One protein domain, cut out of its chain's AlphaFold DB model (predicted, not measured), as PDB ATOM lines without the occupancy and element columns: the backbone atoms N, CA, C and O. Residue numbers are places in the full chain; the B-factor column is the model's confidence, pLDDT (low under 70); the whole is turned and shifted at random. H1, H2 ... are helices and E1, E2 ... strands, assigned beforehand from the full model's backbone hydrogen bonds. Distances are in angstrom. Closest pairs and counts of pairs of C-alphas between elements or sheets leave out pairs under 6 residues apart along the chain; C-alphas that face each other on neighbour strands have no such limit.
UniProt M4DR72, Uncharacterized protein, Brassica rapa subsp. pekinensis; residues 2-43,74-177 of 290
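Overview. This is residues 2 to 43 and 74 to 177 of the 290 residues of an uncharacterized protein of Brassica rapa subsp. pekinensis (UniProt M4DR72). Four helices, H2, H4, H5 and H6, form a cluster in the body, with H5 and H6 nearest its middle; at one end stands a small two-stranded hairpin, E1 and E2, preceded by the short helix H3. At the other end the short helix H1 stands apart, at the start of a long stretch with no named element that leads back to H2. The printed part has 146 residues, with six named helices and three named strands in the order H1, H2, H3, E1, E2, E3, H4, H5, H6; the sheet has the order E1 - E2 and is antiparallel. The class is mixed, helices and strands, with 51 residues in named helices and 13 in named strands, under half of the printed residues. The whole is compact, with a radius of gyration of the C-alphas of 16.0 A and spans of 53 by 40 by 24 A.

Arrangement. E1, residues 91 to 94, and E2, residues 107 to 112, are antiparallel neighbours at 143 degrees and form a hairpin; N 94 and O 107, 2.8 A apart, and N 109 and O 92, 2.9 A apart, are within hydrogen-bond range. H3, residues 84 to 89, joins E1 by a tight link of 1 residue. Both strands are apart from H2, residues 23 to 38, H4, residues 132 to 140, H5, residues 145 to 153, and H6, residues 163 to 169. H5 and H6 form a helical hairpin and touch, the closest C-alphas being those of Pro 146 and Val 167, 6.0 A apart; they run opposite ways at a steep tilt of 39 degrees. H4 is close to H6 but not clearly touching, with the closest C-alphas, those of Phe 134 and Ile 168, 7.8 A apart. H2 touches H4 with residues 29 to 36 alone, the closest C-alphas being those of Ala 33 and Ile 139, 6.3 A apart, at a steep tilt of 69 degrees, only just short of about perpendicular. E3, residues 129 to 131, pairs with no named strand and meets H4 only through their link. H1, residues 2 to 5, is apart from H2. In H2, H3, H4, H5 and H6 every O i to N i+4 pair is within hydrogen-bond range, and H1 is too short for such a pair.

Along the chain. E1 measures 10.4 A from first to last C-alpha and E2 13.0 A. H2 is the longest helix by residues, 22.3 A from C-alpha 23 at (84.468, 106.960, 39.186) to C-alpha 38 at (94.664, 88.762, 47.194). H4 measures 11.8 A, H5 11.9 A and H6 10.2 A, with C-alpha 169 at (69.902, 91.555, 34.926).

Size, cuts and confidence. The C-alphas of Lys 4 and Ala 111 are the two farthest apart, 54.0 A. Residues 44 to 73 are not printed, and C-alphas 43 and 74 are 12.4 A apart across the cut. The links H1 to H2, E1 to E2 and E2 to E3 are long. The mean pLDDT of the printed part is 94.8, and no printed residue is under 70.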
ATOM      1  N   TYR A   2      93.744  93.969  63.822       78.38
ATOM      2  CA  TYR A   2      93.788  93.816  62.353       78.38
ATOM      3  C   TYR A   2      95.185  93.578  61.759       78.38
ATOM      4  O   TYR A   2      95.365  92.654  60.977       78.38
ATOM      5  N   SER A   3      96.203  94.330  62.195       79.06
ATOM      6  CA  SER A   3      97.589  94.102  61.751       79.06
ATOM      7  C   SER A   3      98.143  92.726  62.145       79.06
ATOM      8  O   SER A   3      98.983  92.206  61.423       79.06
ATOM      9  N   LYS A   4      97.679  92.132  63.255       78.44
ATOM     10  CA  LYS A   4      98.091  90.784  63.681       78.44
ATOM     11  C   LYS A   4      97.418  89.693  62.845       78.44
ATOM     12  O   LYS A   4      98.038  88.671  62.599       78.44
ATOM     13  N   ILE A   5      96.167  89.912  62.434       83.00
ATOM     14  CA  ILE A   5      95.396  88.957  61.620       83.00
ATOM     15  C   ILE A   5      95.764  89.054  60.136       83.00
ATOM     16  O   ILE A   5      95.677  88.069  59.417       83.00
ATOM     17  N   GLY A   6      96.202  90.226  59.667       86.25
ATOM     18  CA  GLY A   6      96.662  90.406  58.287       86.25
ATOM     19  C   GLY A   6      95.542  90.394  57.239       86.25
ATOM     20  O   GLY A   6      95.830  90.385  56.048       86.25
ATOM     21  N   ASN A   7      94.274  90.441  57.661       88.38
ATOM     22  CA  ASN A   7      93.091  90.396  56.795       88.38
ATOM     23  C   ASN A   7      92.552  91.783  56.395       88.38
ATOM     24  O   ASN A   7      91.458  91.890  55.847       88.38
ATOM     25  N   VAL A   8      93.301  92.853  56.674       92.00
ATOM     26  CA  VAL A   8      92.953  94.222  56.277       92.00
ATOM     27  C   VAL A   8      93.989  94.736  55.295       92.00
ATOM     28  O   VAL A   8      95.191  94.694  55.557       92.00
ATOM     29  N   TYR A   9      93.509  95.264  54.174       92.06
ATOM     30  CA  TYR A   9      94.349  95.870  53.156       92.06
ATOM     31  C   TYR A   9      93.861  97.273  52.812       92.06
ATOM     32  O   TYR A   9      92.688  97.481  52.520       92.06
ATOM     33  N   MET A  10      94.790  98.229  52.819       93.12
ATOM     34  CA  MET A  10      94.547  99.598  52.383       93.12
ATOM     35  C   MET A  10      95.106  99.787  50.970       93.12
ATOM     36  O   MET A  10      96.286  99.537  50.720       93.12
ATOM     37  N   ILE A  11      94.274 100.291  50.060       92.94
ATOM     38  CA  ILE A  11      94.729 100.778  48.757       92.94
ATOM     39  C   ILE A  11      95.455 102.109  48.988       92.94
ATOM     40  O   ILE A  11      94.830 103.106  49.336       92.94
ATOM     41  N   THR A  12      96.778 102.124  48.821       90.62
ATOM     42  CA  THR A  12      97.617 103.295  49.144       90.62
ATOM     43  C   THR A  12      97.439 104.455  48.168       90.62
ATOM     44  O   THR A  12      97.536 105.616  48.561       90.62
ATOM     45  N   LYS A  13      97.149 104.161  46.896       90.75
ATOM     46  CA  LYS A  13      96.778 105.163  45.895       90.75
ATOM     47  C   LYS A  13      95.260 105.329  45.889       90.75
ATOM     48  O   LYS A  13      94.556 104.519  45.290       90.75
ATOM     49  N   ALA A  14      94.773 106.368  46.562       88.88
ATOM     50  CA  ALA A  14      93.347 106.665  46.615       88.88
ATOM     51  C   ALA A  14      92.779 106.922  45.209       88.88
ATOM     52  O   ALA A  14      93.368 107.663  44.417       88.88
ATOM     53  N   ASN A  15      91.621 106.328  44.916       90.19
ATOM     54  CA  ASN A  15      90.844 106.675  43.730       90.19
ATOM     55  C   ASN A  15      90.023 107.931  44.036       90.19
ATOM     56  O   ASN A  15      89.432 108.048  45.113       90.19
ATOM     57  N   LEU A  16      89.955 108.861  43.087       92.69
ATOM     58  CA  LEU A  16      89.005 109.963  43.162       92.69
ATOM     59  C   LEU A  16      87.589 109.404  42.970       92.69
ATOM     60  O   LEU A  16      87.361 108.626  42.051       92.69
ATOM     61  N   VAL A  17      86.651 109.789  43.838       93.31
ATOM     62  CA  VAL A  17      85.270 109.285  43.815       93.31
ATOM     63  C   VAL A  17      84.270 110.437  43.719       93.31
ATOM     64  O   VAL A  17      84.150 111.283  44.618       93.31
ATOM     65  N   THR A  18      83.492 110.428  42.641       91.69
ATOM     66  CA  THR A  18      82.296 111.248  42.443       91.69
ATOM     67  C   THR A  18      81.058 110.357  42.556       91.69
ATOM     68  O   THR A  18      81.036 109.220  42.091       91.69
ATOM     69  N   TYR A  19      80.021 110.847  43.241       86.00
ATOM     70  CA  TYR A  19      78.791 110.074  43.453       86.00
ATOM     71  C   TYR A  19      77.910 110.047  42.197       86.00
ATOM     72  O   TYR A  19      77.262 109.055  41.883       86.00
ATOM     73  N   THR A  20      77.886 111.167  41.475       91.00
ATOM     74  CA  THR A  20      77.088 111.356  40.262       91.00
ATOM     75  C   THR A  20      77.759 110.789  39.013       91.00
ATOM     76  O   THR A  20      77.068 110.591  38.015       91.00
ATOM     77  N   GLY A  21      79.067 110.518  39.054       93.38
ATOM     78  CA  GLY A  21      79.845 110.001  37.931       93.38
ATOM     79  C   GLY A  21      80.198 108.508  38.028       93.38
ATOM     80  O   GLY A  21      79.823 107.828  38.986       93.38
ATOM     81  N   PRO A  22      80.925 107.969  37.033       96.50
ATOM     82  CA  PRO A  22      81.325 106.563  36.971       96.50
ATOM     83  C   PRO A  22      82.534 106.230  37.854       96.50
ATOM     84  O   PRO A  22      82.853 105.056  38.032       96.50
ATOM     85  N   THR A  23      83.236 107.217  38.416       96.06
ATOM     86  CA  THR A  23      84.468 106.960  39.186       96.06
ATOM     87  C   THR A  23      84.228 106.107  40.437       96.06
ATOM     88  O   THR A  23      85.090 105.311  40.808       96.06
ATOM     89  N   MET A  24      83.036 106.165  41.042       95.56
ATOM     90  CA  MET A  24      82.648 105.226  42.102       95.56
ATOM     91  C   MET A  24      82.498 103.781  41.586       95.56
ATOM     92  O   MET A  24      82.931 102.860  42.274       95.56
ATOM     93  N   VAL A  25      81.966 103.569  40.373       97.50
ATOM     94  CA  VAL A  25      81.917 102.236  39.732       97.50
ATOM     95  C   VAL A  25      83.333 101.706  39.527       97.50
ATOM     96  O   VAL A  25      83.635 100.584  39.928       97.50
ATOM     97  N   ALA A  26      84.224 102.534  38.974       96.56
ATOM     98  CA  ALA A  26      85.624 102.173  38.769       96.56
ATOM     99  C   ALA A  26      86.332 101.833  40.093       96.56
ATOM    100  O   ALA A  26      87.068 100.851  40.162       96.56
ATOM    101  N   ASN A  27      86.076 102.596  41.161       96.81
ATOM    102  CA  ASN A  27      86.611 102.313  42.493       96.81
ATOM    103  C   ASN A  27      86.131 100.957  43.038       96.81
ATOM    104  O   ASN A  27      86.945 100.187  43.545       96.81
ATOM    105  N   THR A  28      84.839 100.646  42.911       97.56
ATOM    106  CA  THR A  28      84.281  99.354  43.339       97.56
ATOM    107  C   THR A  28      84.870  98.197  42.530       97.56
ATOM    108  O   THR A  28      85.327  97.222  43.118       97.56
ATOM    109  N   LEU A  29      84.963  98.322  41.200       97.81
ATOM    110  CA  LEU A  29      85.596  97.311  40.341       97.81
ATOM    111  C   LEU A  29      87.079  97.104  40.688       97.81
ATOM    112  O   LEU A  29      87.555  95.970  40.735       97.81
ATOM    113  N   HIS A  30      87.815  98.175  40.994       97.62
ATOM    114  CA  HIS A  30      89.206  98.082  41.439       97.62
ATOM    115  C   HIS A  30      89.326  97.337  42.781       97.62
ATOM    116  O   HIS A  30      90.197  96.476  42.927       97.62
ATOM    117  N   ALA A  31      88.434  97.608  43.740       97.12
ATOM    118  CA  ALA A  31      88.389  96.882  45.009       97.12
ATOM    119  C   ALA A  31      88.088  95.385  44.804       97.12
ATOM    120  O   ALA A  31      88.801  94.544  45.353       97.12
ATOM    121  N   CYS A  32      87.110  95.052  43.957       97.62
ATOM    122  CA  CYS A  32      86.800  93.678  43.559       97.62
ATOM    123  C   CYS A  32      88.013  92.960  42.945       97.62
ATOM    124  O   CYS A  32      88.366  91.861  43.370       97.62
ATOM    125  N   ALA A  33      88.699  93.595  41.988       97.31
ATOM    126  CA  ALA A  33      89.880  93.025  41.338       97.31
ATOM    127  C   ALA A  33      91.029  92.768  42.327       97.31
ATOM    128  O   ALA A  33      91.701  91.736  42.259       97.31
ATOM    129  N   ILE A  34      91.251  93.687  43.272       96.31
ATOM    130  CA  ILE A  34      92.238  93.501  44.341       96.31
ATOM    131  C   ILE A  34      91.849  92.328  45.237       96.31
ATOM    132  O   ILE A  34      92.723  91.528  45.580       96.31
ATOM    133  N   LEU A  35      90.574  92.220  45.619       96.44
ATOM    134  CA  LEU A  35      90.104  91.154  46.497       96.44
ATOM    135  C   LEU A  35      90.260  89.778  45.837       96.44
ATOM    136  O   LEU A  35      90.835  88.886  46.456       96.44
ATOM    137  N   LEU A  36      89.871  89.639  44.562       96.81
ATOM    138  CA  LEU A  36      90.103  88.426  43.762       96.81
ATOM    139  C   LEU A  36      91.586  88.049  43.689       96.81
ATOM    140  O   LEU A  36      91.932  86.877  43.800       96.81
ATOM    141  N   LYS A  37      92.471  89.039  43.513       95.44
ATOM    142  CA  LYS A  37      93.919  88.810  43.420       95.44
ATOM    143  C   LYS A  37      94.546  88.399  44.754       95.44
ATOM    144  O   LYS A  37      95.553  87.697  44.757       95.44
ATOM    145  N   ARG A  38      94.032  88.910  45.875       93.00
ATOM    146  CA  ARG A  38      94.664  88.762  47.194       93.00
ATOM    147  C   ARG A  38      94.142  87.594  48.009       93.00
ATOM    148  O   ARG A  38      94.922  87.036  48.771       93.00
ATOM    149  N   SER A  39      92.857  87.272  47.891       90.50
ATOM    150  CA  SER A  39      92.242  86.199  48.663       90.50
ATOM    151  C   SER A  39      91.506  85.229  47.738       90.50
ATOM    152  O   SER A  39      90.561  85.638  47.048       90.50
ATOM    153  N   PRO A  40      91.906  83.947  47.705       88.31
ATOM    154  CA  PRO A  40      91.160  82.930  46.975       88.31
ATOM    155  C   PRO A  40      89.848  82.568  47.688       88.31
ATOM    156  O   PRO A  40      88.883  82.219  47.020       88.31
ATOM    157  N   ASP A  41      89.783  82.750  49.009       90.69
ATOM    158  CA  ASP A  41      88.709  82.205  49.838       90.69
ATOM    159  C   ASP A  41      87.819  83.331  50.387       90.69
ATOM    160  O   ASP A  41      88.091  83.923  51.432       90.69
ATOM    161  N   TRP A  42      86.773  83.675  49.635       95.88
ATOM    162  CA  TRP A  42      85.673  84.544  50.067       95.88
ATOM    163  C   TRP A  42      84.435  84.286  49.205       95.88
ATOM    164  O   TRP A  42      84.565  83.925  48.038       95.88
ATOM    165  N   ASP A  43      83.247  84.498  49.771       97.44
ATOM    166  CA  ASP A  43      81.984  84.144  49.109       97.44
ATOM    167  C   ASP A  43      81.220  85.371  48.582       97.44
ATOM    168  O   ASP A  43      80.715  85.350  47.460       97.44
ATOM    169  N   PHE A  74      72.675  89.975  46.462       98.56
ATOM    170  CA  PHE A  74      71.755  90.931  47.073       98.56
ATOM    171  C   PHE A  74      71.955  92.295  46.419       98.56
ATOM    172  O   PHE A  74      72.937  92.994  46.694       98.56
ATOM    173  N   ILE A  75      71.054  92.627  45.501       98.25
ATOM    174  CA  ILE A  75      71.077  93.860  44.722       98.25
ATOM    175  C   ILE A  75      69.637  94.329  44.504       98.25
ATOM    176  O   ILE A  75      68.878  93.717  43.757       98.25
ATOM    177  N   ASP A  76      69.252  95.401  45.200       96.62
ATOM    178  CA  ASP A  76      67.961  96.065  44.990       96.62
ATOM    179  C   ASP A  76      67.893  96.604  43.560       96.62
ATOM    180  O   ASP A  76      68.826  97.268  43.127       96.62
ATOM    181  N   HIS A  77      66.826  96.333  42.813       96.62
ATOM    182  CA  HIS A  77      66.692  96.785  41.437       96.62
ATOM    183  C   HIS A  77      65.241  97.013  41.006       96.62
ATOM    184  O   HIS A  77      64.296  96.354  41.434       96.62
ATOM    185  N   THR A  78      65.089  97.884  40.013       96.44
ATOM    186  CA  THR A  78      63.876  98.055  39.217       96.44
ATOM    187  C   THR A  78      64.240  98.383  37.771       96.44
ATOM    188  O   THR A  78      65.234  99.069  37.508       96.44
ATOM    189  N   SER A  79      63.437  97.896  36.824       95.69
ATOM    190  CA  SER A  79      63.487  98.338  35.426       95.69
ATOM    191  C   SER A  79      62.550  99.521  35.145       95.69
ATOM    192  O   SER A  79      62.589 100.091  34.056       95.69
ATOM    193  N   ASP A  80      61.697  99.900  36.103       95.00
ATOM    194  CA  ASP A  80      60.898 101.121  36.015       95.00
ATOM    195  C   ASP A  80      61.744 102.320  36.453       95.00
ATOM    196  O   ASP A  80      61.861 102.675  37.628       95.00
ATOM    197  N   LEU A  81      62.396 102.933  35.469       94.31
ATOM    198  CA  LEU A  81      63.257 104.085  35.694       94.31
ATOM    199  C   LEU A  81      62.459 105.382  35.914       94.31
ATOM    200  O   LEU A  81      63.012 106.334  36.472       94.31
ATOM    201  N   GLY A  82      61.197 105.463  35.474       95.06
ATOM    202  CA  GLY A  82      60.401 106.693  35.499       95.06
ATOM    203  C   GLY A  82      61.179 107.925  35.007       95.06
ATOM    204  O   GLY A  82      61.795 107.925  33.937       95.06
ATOM    205  N   TRP A  83      61.225 108.973  35.837       93.81
ATOM    206  CA  TRP A  83      61.944 110.225  35.551       93.81
ATOM    207  C   TRP A  83      63.457 110.044  35.321       93.81
ATOM    208  O   TRP A  83      64.097 110.901  34.706       93.81
ATOM    209  N   LYS A  84      64.059 108.941  35.796       95.06
ATOM    210  CA  LYS A  84      65.495 108.669  35.619       95.06
ATOM    211  C   LYS A  84      65.854 108.456  34.145       95.06
ATOM    212  O   LYS A  84      66.989 108.748  33.774       95.06
ATOM    213  N   ASN A  85      64.915 108.027  33.296       95.75
ATOM    214  CA  ASN A  85      65.147 107.928  31.852       95.75
ATOM    215  C   ASN A  85      65.582 109.281  31.274       95.75
ATOM    216  O   ASN A  85      66.688 109.419  30.750       95.75
ATOM    217  N   GLU A  86      64.755 110.306  31.469       95.56
ATOM    218  CA  GLU A  86      64.975 111.648  30.923       95.56
ATOM    219  C   GLU A  86      66.076 112.426  31.645       95.56
ATOM    220  O   GLU A  86      66.725 113.278  31.043       95.56
ATOM    221  N   LYS A  87      66.281 112.178  32.945       94.25
ATOM    222  CA  LYS A  87      67.226 112.958  33.763       94.25
ATOM    223  C   LYS A  87      68.594 112.307  33.950       94.25
ATOM    224  O   LYS A  87      69.527 113.012  34.324       94.25
ATOM    225  N   ARG A  88      68.726 110.992  33.741       94.94
ATOM    226  CA  ARG A  88      69.982 110.258  33.982       94.94
ATOM    227  C   ARG A  88      70.495 109.483  32.773       94.94
ATOM    228  O   ARG A  88      71.699 109.510  32.536       94.94
ATOM    229  N   ALA A  89      69.613 108.804  32.039       96.25
ATOM    230  CA  ALA A  89      70.010 107.905  30.954       96.25
ATOM    231  C   ALA A  89      70.189 108.608  29.599       96.25
ATOM    232  O   ALA A  89      71.180 108.360  28.903       96.25
ATOM    233  N   MET A  90      69.224 109.457  29.232       96.88
ATOM    234  CA  MET A  90      69.208 110.195  27.964       96.88
ATOM    235  C   MET A  90      70.198 111.370  27.919       96.88
ATOM    236  O   MET A  90      70.812 111.573  26.868       96.88
ATOM    237  N   PRO A  91      70.398 112.155  28.996       96.38
ATOM    238  CA  PRO A  91      71.431 113.182  29.009       96.38
ATOM    239  C   PRO A  91      72.824 112.559  28.969       96.38
ATOM    240  O   PRO A  91      73.055 111.502  29.555       96.38
ATOM    241  N   LEU A  92      73.764 113.250  28.330       96.44
ATOM    242  CA  LEU A  92      75.173 112.886  28.362       96.44
ATOM    243  C   LEU A  92      75.923 113.820  29.311       96.44
ATOM    244  O   LEU A  92      75.708 115.034  29.329       96.44
ATOM    245  N   MET A  93      76.826 113.246  30.098       95.62
ATOM    246  CA  MET A  93      77.706 113.989  30.995       95.62
ATOM    247  C   MET A  93      79.126 113.441  30.927       95.62
ATOM    248  O   MET A  93      79.328 112.279  30.584       95.62
ATOM    249  N   VAL A  94      80.107 114.276  31.242       95.88
ATOM    250  CA  VAL A  94      81.503 113.879  31.424       95.88
ATOM    251  C   VAL A  94      81.857 114.117  32.881       95.88
ATOM    252  O   VAL A  94      81.645 115.213  33.391       95.88
ATOM    253  N   ASP A  95      82.403 113.107  33.544       96.25
ATOM    254  CA  ASP A  95      82.939 113.244  34.895       96.25
ATOM    255  C   ASP A  95      84.401 113.717  34.832       96.25
ATOM    256  O   ASP A  95      85.262 112.947  34.386       96.25
ATOM    257  N   PRO A  96      84.722 114.946  35.288       95.44
ATOM    258  CA  PRO A  96      86.100 115.420  35.349       95.44
ATOM    259  C   PRO A  96      87.012 114.514  36.170       95.44
ATOM    260  O   PRO A  96      88.210 114.464  35.906       95.44
ATOM    261  N   GLY A  97      86.463 113.747  37.119       94.00
ATOM    262  CA  GLY A  97      87.233 112.814  37.932       94.00
ATOM    263  C   GLY A  97      87.887 111.669  37.151       94.00
ATOM    264  O   GLY A  97      88.723 110.962  37.707       94.00
ATOM    265  N   LEU A  98      87.554 111.496  35.865       93.69
ATOM    266  CA  LEU A  98      88.241 110.564  34.968       93.69
ATOM    267  C   LEU A  98      89.617 111.066  34.497       93.69
ATOM    268  O   LEU A  98      90.456 110.249  34.126       93.69
ATOM    269  N   TYR A  99      89.854 112.382  34.481       92.50
ATOM    270  CA  TYR A  99      91.090 112.973  33.940       92.50
ATOM    271  C   TYR A  99      91.693 114.094  34.803       92.50
ATOM    272  O   TYR A  99      92.801 114.552  34.524       92.50
ATOM    273  N   MET A 100      91.004 114.532  35.856       92.94
ATOM    274  CA  MET A 100      91.489 115.505  36.833       92.94
ATOM    275  C   MET A 100      91.742 114.845  38.190       92.94
ATOM    276  O   MET A 100      91.076 113.888  38.572       92.94
ATOM    277  N   LEU A 101      92.686 115.401  38.955       87.94
ATOM    278  CA  LEU A 101      92.977 114.959  40.327       87.94
ATOM    279  C   LEU A 101      92.030 115.574  41.365       87.94
ATOM    280  O   LEU A 101      91.838 115.010  42.441       87.94
ATOM    281  N   ASN A 102      91.443 116.729  41.048       89.88
ATOM    282  CA  ASN A 102      90.550 117.446  41.946       89.88
ATOM    283  C   ASN A 102      89.100 117.072  41.663       89.88
ATOM    284  O   ASN A 102      88.679 116.981  40.509       89.88
ATOM    285  N   LYS A 103      88.323 116.902  42.734       89.19
ATOM    286  CA  LYS A 103      86.890 116.646  42.631       89.19
ATOM    287  C   LYS A 103      86.181 117.875  42.059       89.19
ATOM    288  O   LYS A 103      86.342 118.971  42.585       89.19
ATOM    289  N   ALA A 104      85.367 117.662  41.033       91.62
ATOM    290  CA  ALA A 104      84.498 118.667  40.441       91.62
ATOM    291  C   ALA A 104      83.129 118.051  40.133       91.62
ATOM    292  O   ALA A 104      82.977 116.825  40.134       91.62
ATOM    293  N   ASP A 105      82.142 118.906  39.884       91.44
ATOM    294  CA  ASP A 105      80.837 118.463  39.407       91.44
ATOM    295  C   ASP A 105      80.927 117.916  37.978       91.44
ATOM    296  O   ASP A 105      81.826 118.261  37.205       91.44
ATOM    297  N   ILE A 106      79.971 117.057  37.625       93.81
ATOM    298  CA  ILE A 106      79.856 116.525  36.267       93.81
ATOM    299  C   ILE A 106      79.598 117.659  35.267       93.81
ATOM    300  O   ILE A 106      78.847 118.599  35.534       93.81
ATOM    301  N   LEU A 107      80.199 117.548  34.087       95.56
ATOM    302  CA  LEU A 107      80.018 118.491  32.993       95.56
ATOM    303  C   LEU A 107      78.932 117.976  32.058       95.56
ATOM    304  O   LEU A 107      79.030 116.873  31.525       95.56
ATOM    305  N   TRP A 108      77.901 118.783  31.837       95.81
ATOM    306  CA  TRP A 108      76.818 118.433  30.927       95.81
ATOM    307  C   TRP A 108      77.237 118.604  29.469       95.81
ATOM    308  O   TRP A 108      77.787 119.635  29.077       95.81
ATOM    309  N   VAL A 109      76.919 117.605  28.653       94.38
ATOM    310  CA  VAL A 109      77.060 117.670  27.200       94.38
ATOM    311  C   VAL A 109      75.731 118.144  26.609       94.38
ATOM    312  O   VAL A 109      74.663 117.732  27.051       94.38
ATOM    313  N   ARG A 110      75.783 119.030  25.604       89.94
ATOM    314  CA  ARG A 110      74.569 119.599  24.984       89.94
ATOM    315  C   ARG A 110      73.710 118.556  24.266       89.94
ATOM    316  O   ARG A 110      72.492 118.678  24.259       89.94
ATOM    317  N   ALA A 111      74.343 117.574  23.626       89.19
ATOM    318  CA  ALA A 111      73.647 116.493  22.942       89.19
ATOM    319  C   ALA A 111      73.204 115.416  23.943       89.19
ATOM    320  O   ALA A 111      73.966 115.043  24.834       89.19
ATOM    321  N   GLY A 112      71.986 114.905  23.769       91.81
ATOM    322  CA  GLY A 112      71.509 113.697  24.439       91.81
ATOM    323  C   GLY A 112      71.621 112.463  23.542       91.81
ATOM    324  O   GLY A 112      72.057 112.545  22.393       91.81
ATOM    325  N   ARG A 113      71.180 111.322  24.063       95.12
ATOM    326  CA  ARG A 113      71.028 110.054  23.338       95.12
ATOM    327  C   ARG A 113      69.637 109.463  23.556       95.12
ATOM    328  O   ARG A 113      68.973 109.771  24.546       95.12
ATOM    329  N   SER A 114      69.213 108.581  22.654       96.62
ATOM    330  CA  SER A 114      68.080 107.691  22.914       96.62
ATOM    331  C   SER A 114      68.457 106.628  23.949       96.62
ATOM    332  O   SER A 114      69.638 106.352  24.181       96.62
ATOM    333  N   LEU A 115      67.446 106.006  24.555       96.50
ATOM    334  CA  LEU A 115      67.651 104.832  25.399       96.50
ATOM    335  C   LEU A 115      68.231 103.666  24.571       96.50
ATOM    336  O   LEU A 115      67.975 103.586  23.364       96.50
ATOM    337  N   PRO A 116      69.028 102.780  25.191       95.94
ATOM    338  CA  PRO A 116      69.609 101.632  24.511       95.94
ATOM    339  C   PRO A 116      68.513 100.636  24.130       95.94
ATOM    340  O   PRO A 116      67.568 100.418  24.882       95.94
ATOM    341  N   THR A 117      68.664 100.009  22.967       96.31
ATOM    342  CA  THR A 117      67.780  98.932  22.489       96.31
ATOM    343  C   THR A 117      68.428  97.550  22.584       96.31
ATOM    344  O   THR A 117      67.748  96.544  22.428       96.31
ATOM    345  N   ALA A 118      69.739  97.494  22.842       96.31
ATOM    346  CA  ALA A 118      70.510  96.252  22.918       96.31
ATOM    347  C   ALA A 118      70.467  95.576  24.302       96.31
ATOM    348  O   ALA A 118      70.847  94.418  24.424       96.31
ATOM    349  N   PHE A 119      70.050  96.300  25.341       96.50
ATOM    350  CA  PHE A 119      69.929  95.816  26.716       96.50
ATOM    351  C   PHE A 119      68.884  96.649  27.459       96.50
ATOM    352  O   PHE A 119      68.638  97.806  27.105       96.50
ATOM    353  N   LYS A 120      68.290  96.077  28.507       97.38
ATOM    354  CA  LYS A 120      67.316  96.766  29.359       97.38
ATOM    355  C   LYS A 120      68.031  97.477  30.500       97.38
ATOM    356  O   LYS A 120      68.894  96.886  31.138       97.38
ATOM    357  N   LEU A 121      67.695  98.736  30.770       98.06
ATOM    358  CA  LEU A 121      68.272  99.463  31.902       98.06
ATOM    359  C   LEU A 121      67.617  99.032  33.214       98.06
ATOM    360  O   LEU A 121      66.394  98.997  33.315       98.06
ATOM    361  N   HIS A 122      68.446  98.799  34.227       97.94
ATOM    362  CA  HIS A 122      68.022  98.605  35.609       97.94
ATOM    363  C   HIS A 122      68.703  99.639  36.506       97.94
ATOM    364  O   HIS A 122      69.816 100.103  36.237       97.94
ATOM    365  N   THR A 123      68.020 100.016  37.582       97.12
ATOM    366  CA  THR A 123      68.528 100.944  38.595       97.12
ATOM    367  C   THR A 123      68.131 100.489  39.987       97.12
ATOM    368  O   THR A 123      67.103  99.839  40.137       97.12
ATOM    369  N   GLY A 124      68.903 100.875  40.996       95.56
ATOM    370  CA  GLY A 124      68.625 100.528  42.382       95.56
ATOM    371  C   GLY A 124      69.594 101.187  43.350       95.56
ATOM    372  O   GLY A 124      70.153 102.251  43.056       95.56
ATOM    373  N   SER A 125      69.775 100.567  44.509       95.00
ATOM    374  CA  SER A 125      70.717 101.020  45.534       95.00
ATOM    375  C   SER A 125      72.174 100.905  45.075       95.00
ATOM    376  O   SER A 125      72.570  99.974  44.387       95.00
ATOM    377  N   ALA A 126      73.033 101.836  45.494       95.62
ATOM    378  CA  ALA A 126      74.478 101.697  45.277       95.62
ATOM    379  C   ALA A 126      75.130 100.665  46.226       95.62
ATOM    380  O   ALA A 126      76.326 100.393  46.100       95.62
ATOM    381  N   TRP A 127      74.376 100.137  47.195       97.31
ATOM    382  CA  TRP A 127      74.817  99.149  48.181       97.31
ATOM    383  C   TRP A 127      74.418  97.750  47.737       97.31
ATOM    384  O   TRP A 127      73.332  97.550  47.203       97.31
ATOM    385  N   MET A 128      75.330  96.797  47.903       98.06
ATOM    386  CA  MET A 128      75.195  95.464  47.329       98.06
ATOM    387  C   MET A 128      75.937  94.437  48.185       98.06
ATOM    388  O   MET A 128      76.969  94.749  48.790       98.06
ATOM    389  N   ALA A 129      75.490  93.184  48.122       98.56
ATOM    390  CA  ALA A 129      76.345  92.031  48.378       98.56
ATOM    391  C   ALA A 129      76.416  91.173  47.113       98.56
ATOM    392  O   ALA A 129      75.433  90.546  46.721       98.56
ATOM    393  N   LEU A 130      77.578  91.167  46.464       98.69
ATOM    394  CA  LEU A 130      77.797  90.467  45.202       98.69
ATOM    395  C   LEU A 130      78.488  89.131  45.452       98.69
ATOM    396  O   LEU A 130      79.489  89.089  46.168       98.69
ATOM    397  N   SER A 131      77.990  88.058  44.849       98.56
ATOM    398  CA  SER A 131      78.650  86.759  44.895       98.56
ATOM    399  C   SER A 131      80.004  86.817  44.202       98.56
ATOM    400  O   SER A 131      80.225  87.583  43.256       98.56
ATOM    401  N   ARG A 132      80.932  85.974  44.653       98.12
ATOM    402  CA  ARG A 132      82.245  85.853  44.022       98.12
ATOM    403  C   ARG A 132      82.144  85.537  42.531       98.12
ATOM    404  O   ARG A 132      82.850  86.166  41.751       98.12
ATOM    405  N   SER A 133      81.251  84.630  42.138       97.38
ATOM    406  CA  SER A 133      81.061  84.243  40.735       97.38
ATOM    407  C   SER A 133      80.633  85.425  39.860       97.38
ATOM    408  O   SER A 133      81.174  85.619  38.770       97.38
ATOM    409  N   PHE A 134      79.737  86.286  40.353       98.38
ATOM    410  CA  PHE A 134      79.362  87.502  39.632       98.38
ATOM    411  C   PHE A 134      80.498  88.534  39.596       98.38
ATOM    412  O   PHE A 134      80.720  89.197  38.581       98.38
ATOM    413  N   VAL A 135      81.271  88.656  40.677       98.50
ATOM    414  CA  VAL A 135      82.455  89.524  40.698       98.50
ATOM    415  C   VAL A 135      83.525  89.047  39.704       98.50
ATOM    416  O   VAL A 135      84.120  89.863  39.003       98.50
ATOM    417  N   GLU A 136      83.756  87.741  39.591       97.31
ATOM    418  CA  GLU A 136      84.642  87.159  38.576       97.31
ATOM    419  C   GLU A 136      84.149  87.492  37.161       97.31
ATOM    420  O   GLU A 136      84.944  87.935  36.330       97.31
ATOM    421  N   TYR A 137      82.839  87.409  36.911       97.88
ATOM    422  CA  TYR A 137      82.237  87.784  35.629       97.88
ATOM    423  C   TYR A 137      82.498  89.241  35.243       97.88
ATOM    424  O   TYR A 137      82.966  89.510  34.134       97.88
ATOM    425  N   ILE A 138      82.252  90.194  36.145       97.75
ATOM    426  CA  ILE A 138      82.415  91.622  35.827       97.75
ATOM    427  C   ILE A 138      83.882  92.063  35.740       97.75
ATOM    428  O   ILE A 138      84.173  93.060  35.078       97.75
ATOM    429  N   ILE A 139      84.809  91.343  36.385       97.88
ATOM    430  CA  ILE A 139      86.245  91.658  36.348       97.88
ATOM    431  C   ILE A 139      86.954  90.965  35.183       97.88
ATOM    432  O   ILE A 139      87.732  91.607  34.476       97.88
ATOM    433  N   TRP A 140      86.718  89.671  34.969       94.75
ATOM    434  CA  TRP A 140      87.375  88.919  33.896       94.75
ATOM    435  C   TRP A 140      86.680  89.117  32.550       94.75
ATOM    436  O   TRP A 140      87.357  89.163  31.522       94.75
ATOM    437  N   GLY A 141      85.355  89.298  32.544       83.56
ATOM    438  CA  GLY A 141      84.564  89.602  31.353       83.56
ATOM    439  C   GLY A 141      84.756  88.569  30.247       83.56
ATOM    440  O   GLY A 141      85.279  88.906  29.184       83.56
ATOM    441  N   TRP A 142      84.392  87.308  30.483       91.50
ATOM    442  CA  TRP A 142      84.388  86.312  29.402       91.50
ATOM    443  C   TRP A 142      83.340  86.632  28.325       91.50
ATOM    444  O   TRP A 142      83.548  86.310  27.160       91.50
ATOM    445  N   ASP A 143      82.273  87.343  28.697       92.06
ATOM    446  CA  ASP A 143      81.360  88.029  27.780       92.06
ATOM    447  C   ASP A 143      81.722  89.529  27.659       92.06
ATOM    448  O   ASP A 143      82.349  90.109  28.552       92.06
ATOM    449  N   ASN A 144      81.337  90.184  26.559       95.00
ATOM    450  CA  ASN A 144      81.609  91.610  26.343       95.00
ATOM    451  C   ASN A 144      80.630  92.558  27.055       95.00
ATOM    452  O   ASN A 144      80.944  93.743  27.188       95.00
ATOM    453  N   LEU A 145      79.483  92.077  27.538       97.06
ATOM    454  CA  LEU A 145      78.445  92.871  28.192       97.06
ATOM    455  C   LEU A 145      78.994  93.758  29.328       97.06
ATOM    456  O   LEU A 145      78.732  94.964  29.275       97.06
ATOM    457  N   PRO A 146      79.811  93.276  30.294       97.69
ATOM    458  CA  PRO A 146      80.353  94.137  31.349       97.69
ATOM    459  C   PRO A 146      81.216  95.287  30.817       97.69
ATOM    460  O   PRO A 146      81.179  96.383  31.381       97.69
ATOM    461  N   ARG A 147      81.961  95.071  29.719       96.94
ATOM    462  CA  ARG A 147      82.804  96.100  29.080       96.94
ATOM    463  C   ARG A 147      81.960  97.114  28.315       96.94
ATOM    464  O   ARG A 147      82.147  98.316  28.491       96.94
ATOM    465  N   THR A 148      81.003  96.638  27.521       97.25
ATOM    466  CA  THR A 148      80.061  97.486  26.775       97.25
ATOM    467  C   THR A 148      79.263  98.376  27.720       97.25
ATOM    468  O   THR A 148      79.153  99.583  27.501       97.25
ATOM    469  N   LEU A 149      78.750  97.809  28.814       97.62
ATOM    470  CA  LEU A 149      78.022  98.573  29.819       97.62
ATOM    471  C   LEU A 149      78.933  99.550  30.557       97.62
ATOM    472  O   LEU A 149      78.503 100.666  30.829       97.62
ATOM    473  N   LEU A 150      80.199  99.211  30.816       96.56
ATOM    474  CA  LEU A 150      81.128 100.148  31.450       96.56
ATOM    475  C   LEU A 150      81.336 101.390  30.573       96.56
ATOM    476  O   LEU A 150      81.265 102.507  31.080       96.56
ATOM    477  N   MET A 151      81.495 101.202  29.258       96.19
ATOM    478  CA  MET A 151      81.547 102.302  28.286       96.19
ATOM    479  C   MET A 151      80.237 103.096  28.244       96.19
ATOM    480  O   MET A 151      80.251 104.319  28.179       96.19
ATOM    481  N   TYR A 152      79.083 102.432  28.302       97.19
ATOM    482  CA  TYR A 152      77.792 103.121  28.291       97.19
ATOM    483  C   TYR A 152      77.568 103.980  29.548       97.19
ATOM    484  O   TYR A 152      77.025 105.093  29.462       97.19
ATOM    485  N   TYR A 153      77.981 103.460  30.707       97.38
ATOM    486  CA  TYR A 153      77.822 104.102  32.004       97.38
ATOM    487  C   TYR A 153      78.845 105.217  32.252       97.38
ATOM    488  O   TYR A 153      78.604 106.044  33.121       97.38
ATOM    489  N   THR A 154      79.911 105.377  31.455       96.00
ATOM    490  CA  THR A 154      80.814 106.535  31.630       96.00
ATOM    491  C   THR A 154      80.125 107.888  31.443       96.00
ATOM    492  O   THR A 154      80.600 108.888  31.977       96.00
ATOM    493  N   ASN A 155      78.998 107.924  30.722       95.62
ATOM    494  CA  ASN A 155      78.203 109.130  30.478       95.62
ATOM    495  C   ASN A 155      76.773 109.030  31.045       95.62
ATOM    496  O   ASN A 155      75.855 109.629  30.492       95.62
ATOM    497  N   PHE A 156      76.570 108.263  32.123       96.31
ATOM    498  CA  PHE A 156      75.271 108.068  32.779       96.31
ATOM    499  C   PHE A 156      75.265 108.662  34.199       96.31
ATOM    500  O   PHE A 156      76.123 108.342  35.024       96.31
ATOM    501  N   VAL A 157      74.279 109.496  34.532       95.94
ATOM    502  CA  VAL A 157      74.212 110.148  35.857       95.94
ATOM    503  C   VAL A 157      73.885 109.138  36.958       95.94
ATOM    504  O   VAL A 157      72.931 108.374  36.840       95.94
ATOM    505  N   SER A 158      74.629 109.174  38.067       95.25
ATOM    506  CA  SER A 158      74.519 108.214  39.178       95.25
ATOM    507  C   SER A 158      74.797 106.775  38.731       95.25
ATOM    508  O   SER A 158      74.075 105.846  39.081       95.25
ATOM    509  N   SER A 159      75.869 106.586  37.959       96.44
ATOM    510  CA  SER A 159      76.292 105.282  37.426       96.44
ATOM    511  C   SER A 159      76.347 104.112  38.428       96.44
ATOM    512  O   SER A 159      75.976 103.003  38.033       96.44
ATOM    513  N   PRO A 160      76.762 104.290  39.703       96.12
ATOM    514  CA  PRO A 160      76.766 103.202  40.692       96.12
ATOM    515  C   PRO A 160      75.382 102.608  40.961       96.12
ATOM    516  O   PRO A 160      75.267 101.415  41.212       96.12
ATOM    517  N   GLU A 161      74.331 103.415  40.822       97.06
ATOM    518  CA  GLU A 161      72.929 103.013  40.978       97.06
ATOM    519  C   GLU A 161      72.361 102.356  39.705       97.06
ATOM    520  O   GLU A 161      71.143 102.293  39.544       97.06
ATOM    521  N   GLY A 162      73.203 101.920  38.756       97.31
ATOM    522  CA  GLY A 162      72.733 101.348  37.489       97.31
ATOM    523  C   GLY A 162      73.661 100.339  36.815       97.31
ATOM    524  O   GLY A 162      73.160  99.357  36.276       97.31
ATOM    525  N   TYR A 163      74.986 100.519  36.875       98.38
ATOM    526  CA  TYR A 163      75.935  99.634  36.181       98.38
ATOM    527  C   TYR A 163      75.781  98.167  36.606       98.38
ATOM    528  O   TYR A 163      75.456  97.325  35.774       98.38
ATOM    529  N   PHE A 164      75.945  97.867  37.900       98.44
ATOM    530  CA  PHE A 164      75.892  96.492  38.412       98.44
ATOM    531  C   PHE A 164      74.520  95.843  38.177       98.44
ATOM    532  O   PHE A 164      74.454  94.716  37.698       98.44
ATOM    533  N   HIS A 165      73.443  96.601  38.408       98.50
ATOM    534  CA  HIS A 165      72.050  96.207  38.167       98.50
ATOM    535  C   HIS A 165      71.805  95.803  36.712       98.50
ATOM    536  O   HIS A 165      71.236  94.757  36.420       98.50
ATOM    537  N   THR A 166      72.260  96.635  35.778       98.50
ATOM    538  CA  THR A 166      72.057  96.392  34.350       98.50
ATOM    539  C   THR A 166      72.913  95.227  33.871       98.50
ATOM    540  O   THR A 166      72.426  94.411  33.095       98.50
ATOM    541  N   VAL A 167      74.151  95.092  34.358       98.38
ATOM    542  CA  VAL A 167      75.003  93.942  34.019       98.38
ATOM    543  C   VAL A 167      74.364  92.640  34.501       98.38
ATOM    544  O   VAL A 167      74.204  91.725  33.697       98.38
ATOM    545  N   ILE A 168      73.967  92.556  35.776       98.38
ATOM    546  CA  ILE A 168      73.458  91.303  36.345       98.38
ATOM    547  C   ILE A 168      72.117  90.891  35.730       98.38
ATOM    548  O   ILE A 168      71.925  89.721  35.411       98.38
ATOM    549  N   CYS A 169      71.218  91.849  35.484       98.31
ATOM    550  CA  CYS A 169      69.902  91.555  34.926       98.31
ATOM    551  C   CYS A 169      69.917  91.235  33.427       98.31
ATOM    552  O   CYS A 169      69.020  90.543  32.953       98.31
ATOM    553  N   ASN A 170      70.940  91.669  32.684       98.00
ATOM    554  CA  ASN A 170      71.099  91.320  31.266       98.00
ATOM    555  C   ASN A 170      72.041  90.121  31.042       98.00
ATOM    556  O   ASN A 170      72.305  89.770  29.894       98.00
ATOM    557  N   ALA A 171      72.533  89.477  32.107       96.94
ATOM    558  CA  ALA A 171      73.350  88.269  32.031       96.94
ATOM    559  C   ALA A 171      72.515  87.037  32.446       96.94
ATOM    560  O   ALA A 171      72.284  86.846  33.641       96.94
ATOM    561  N   PRO A 172      72.072  86.169  31.507       94.50
ATOM    562  CA  PRO A 172      71.146  85.067  31.807       94.50
ATOM    563  C   PRO A 172      71.617  84.076  32.881       94.50
ATOM    564  O   PRO A 172      70.793  83.452  33.547       94.50
ATOM    565  N   GLU A 173      72.934  83.920  33.039       94.25
ATOM    566  CA  GLU A 173      73.552  83.080  34.071       94.25
ATOM    567  C   GLU A 173      73.357  83.655  35.485       94.25
ATOM    568  O   GLU A 173      73.179  82.900  36.438       94.25
ATOM    569  N   PHE A 174      73.320  84.985  35.620       96.75
ATOM    570  CA  PHE A 174      73.270  85.666  36.914       96.75
ATOM    571  C   PHE A 174      71.910  86.273  37.245       96.75
ATOM    572  O   PHE A 174      71.601  86.426  38.426       96.75
ATOM    573  N   SER A 175      71.068  86.572  36.254       96.75
ATOM    574  CA  SER A 175      69.776  87.238  36.473       96.75
ATOM    575  C   SER A 175      68.845  86.469  37.420       96.75
ATOM    576  O   SER A 175      68.079  87.084  38.150       96.75
ATOM    577  N   LYS A 176      68.968  85.134  37.474       95.06
ATOM    578  CA  LYS A 176      68.205  84.244  38.375       95.06
ATOM    579  C   LYS A 176      68.789  84.118  39.786       95.06
ATOM    580  O   LYS A 176      68.201  83.465  40.641       95.06
ATOM    581  N   THR A 177      69.977  84.671  40.015       97.25
ATOM    582  CA  THR A 177      70.658  84.652  41.321       97.25
ATOM    583  C   THR A 177      70.363  85.908  42.141       97.25
ATOM    584  O   THR A 177      70.863  86.056  43.257       97.25
TER     585      THR A 177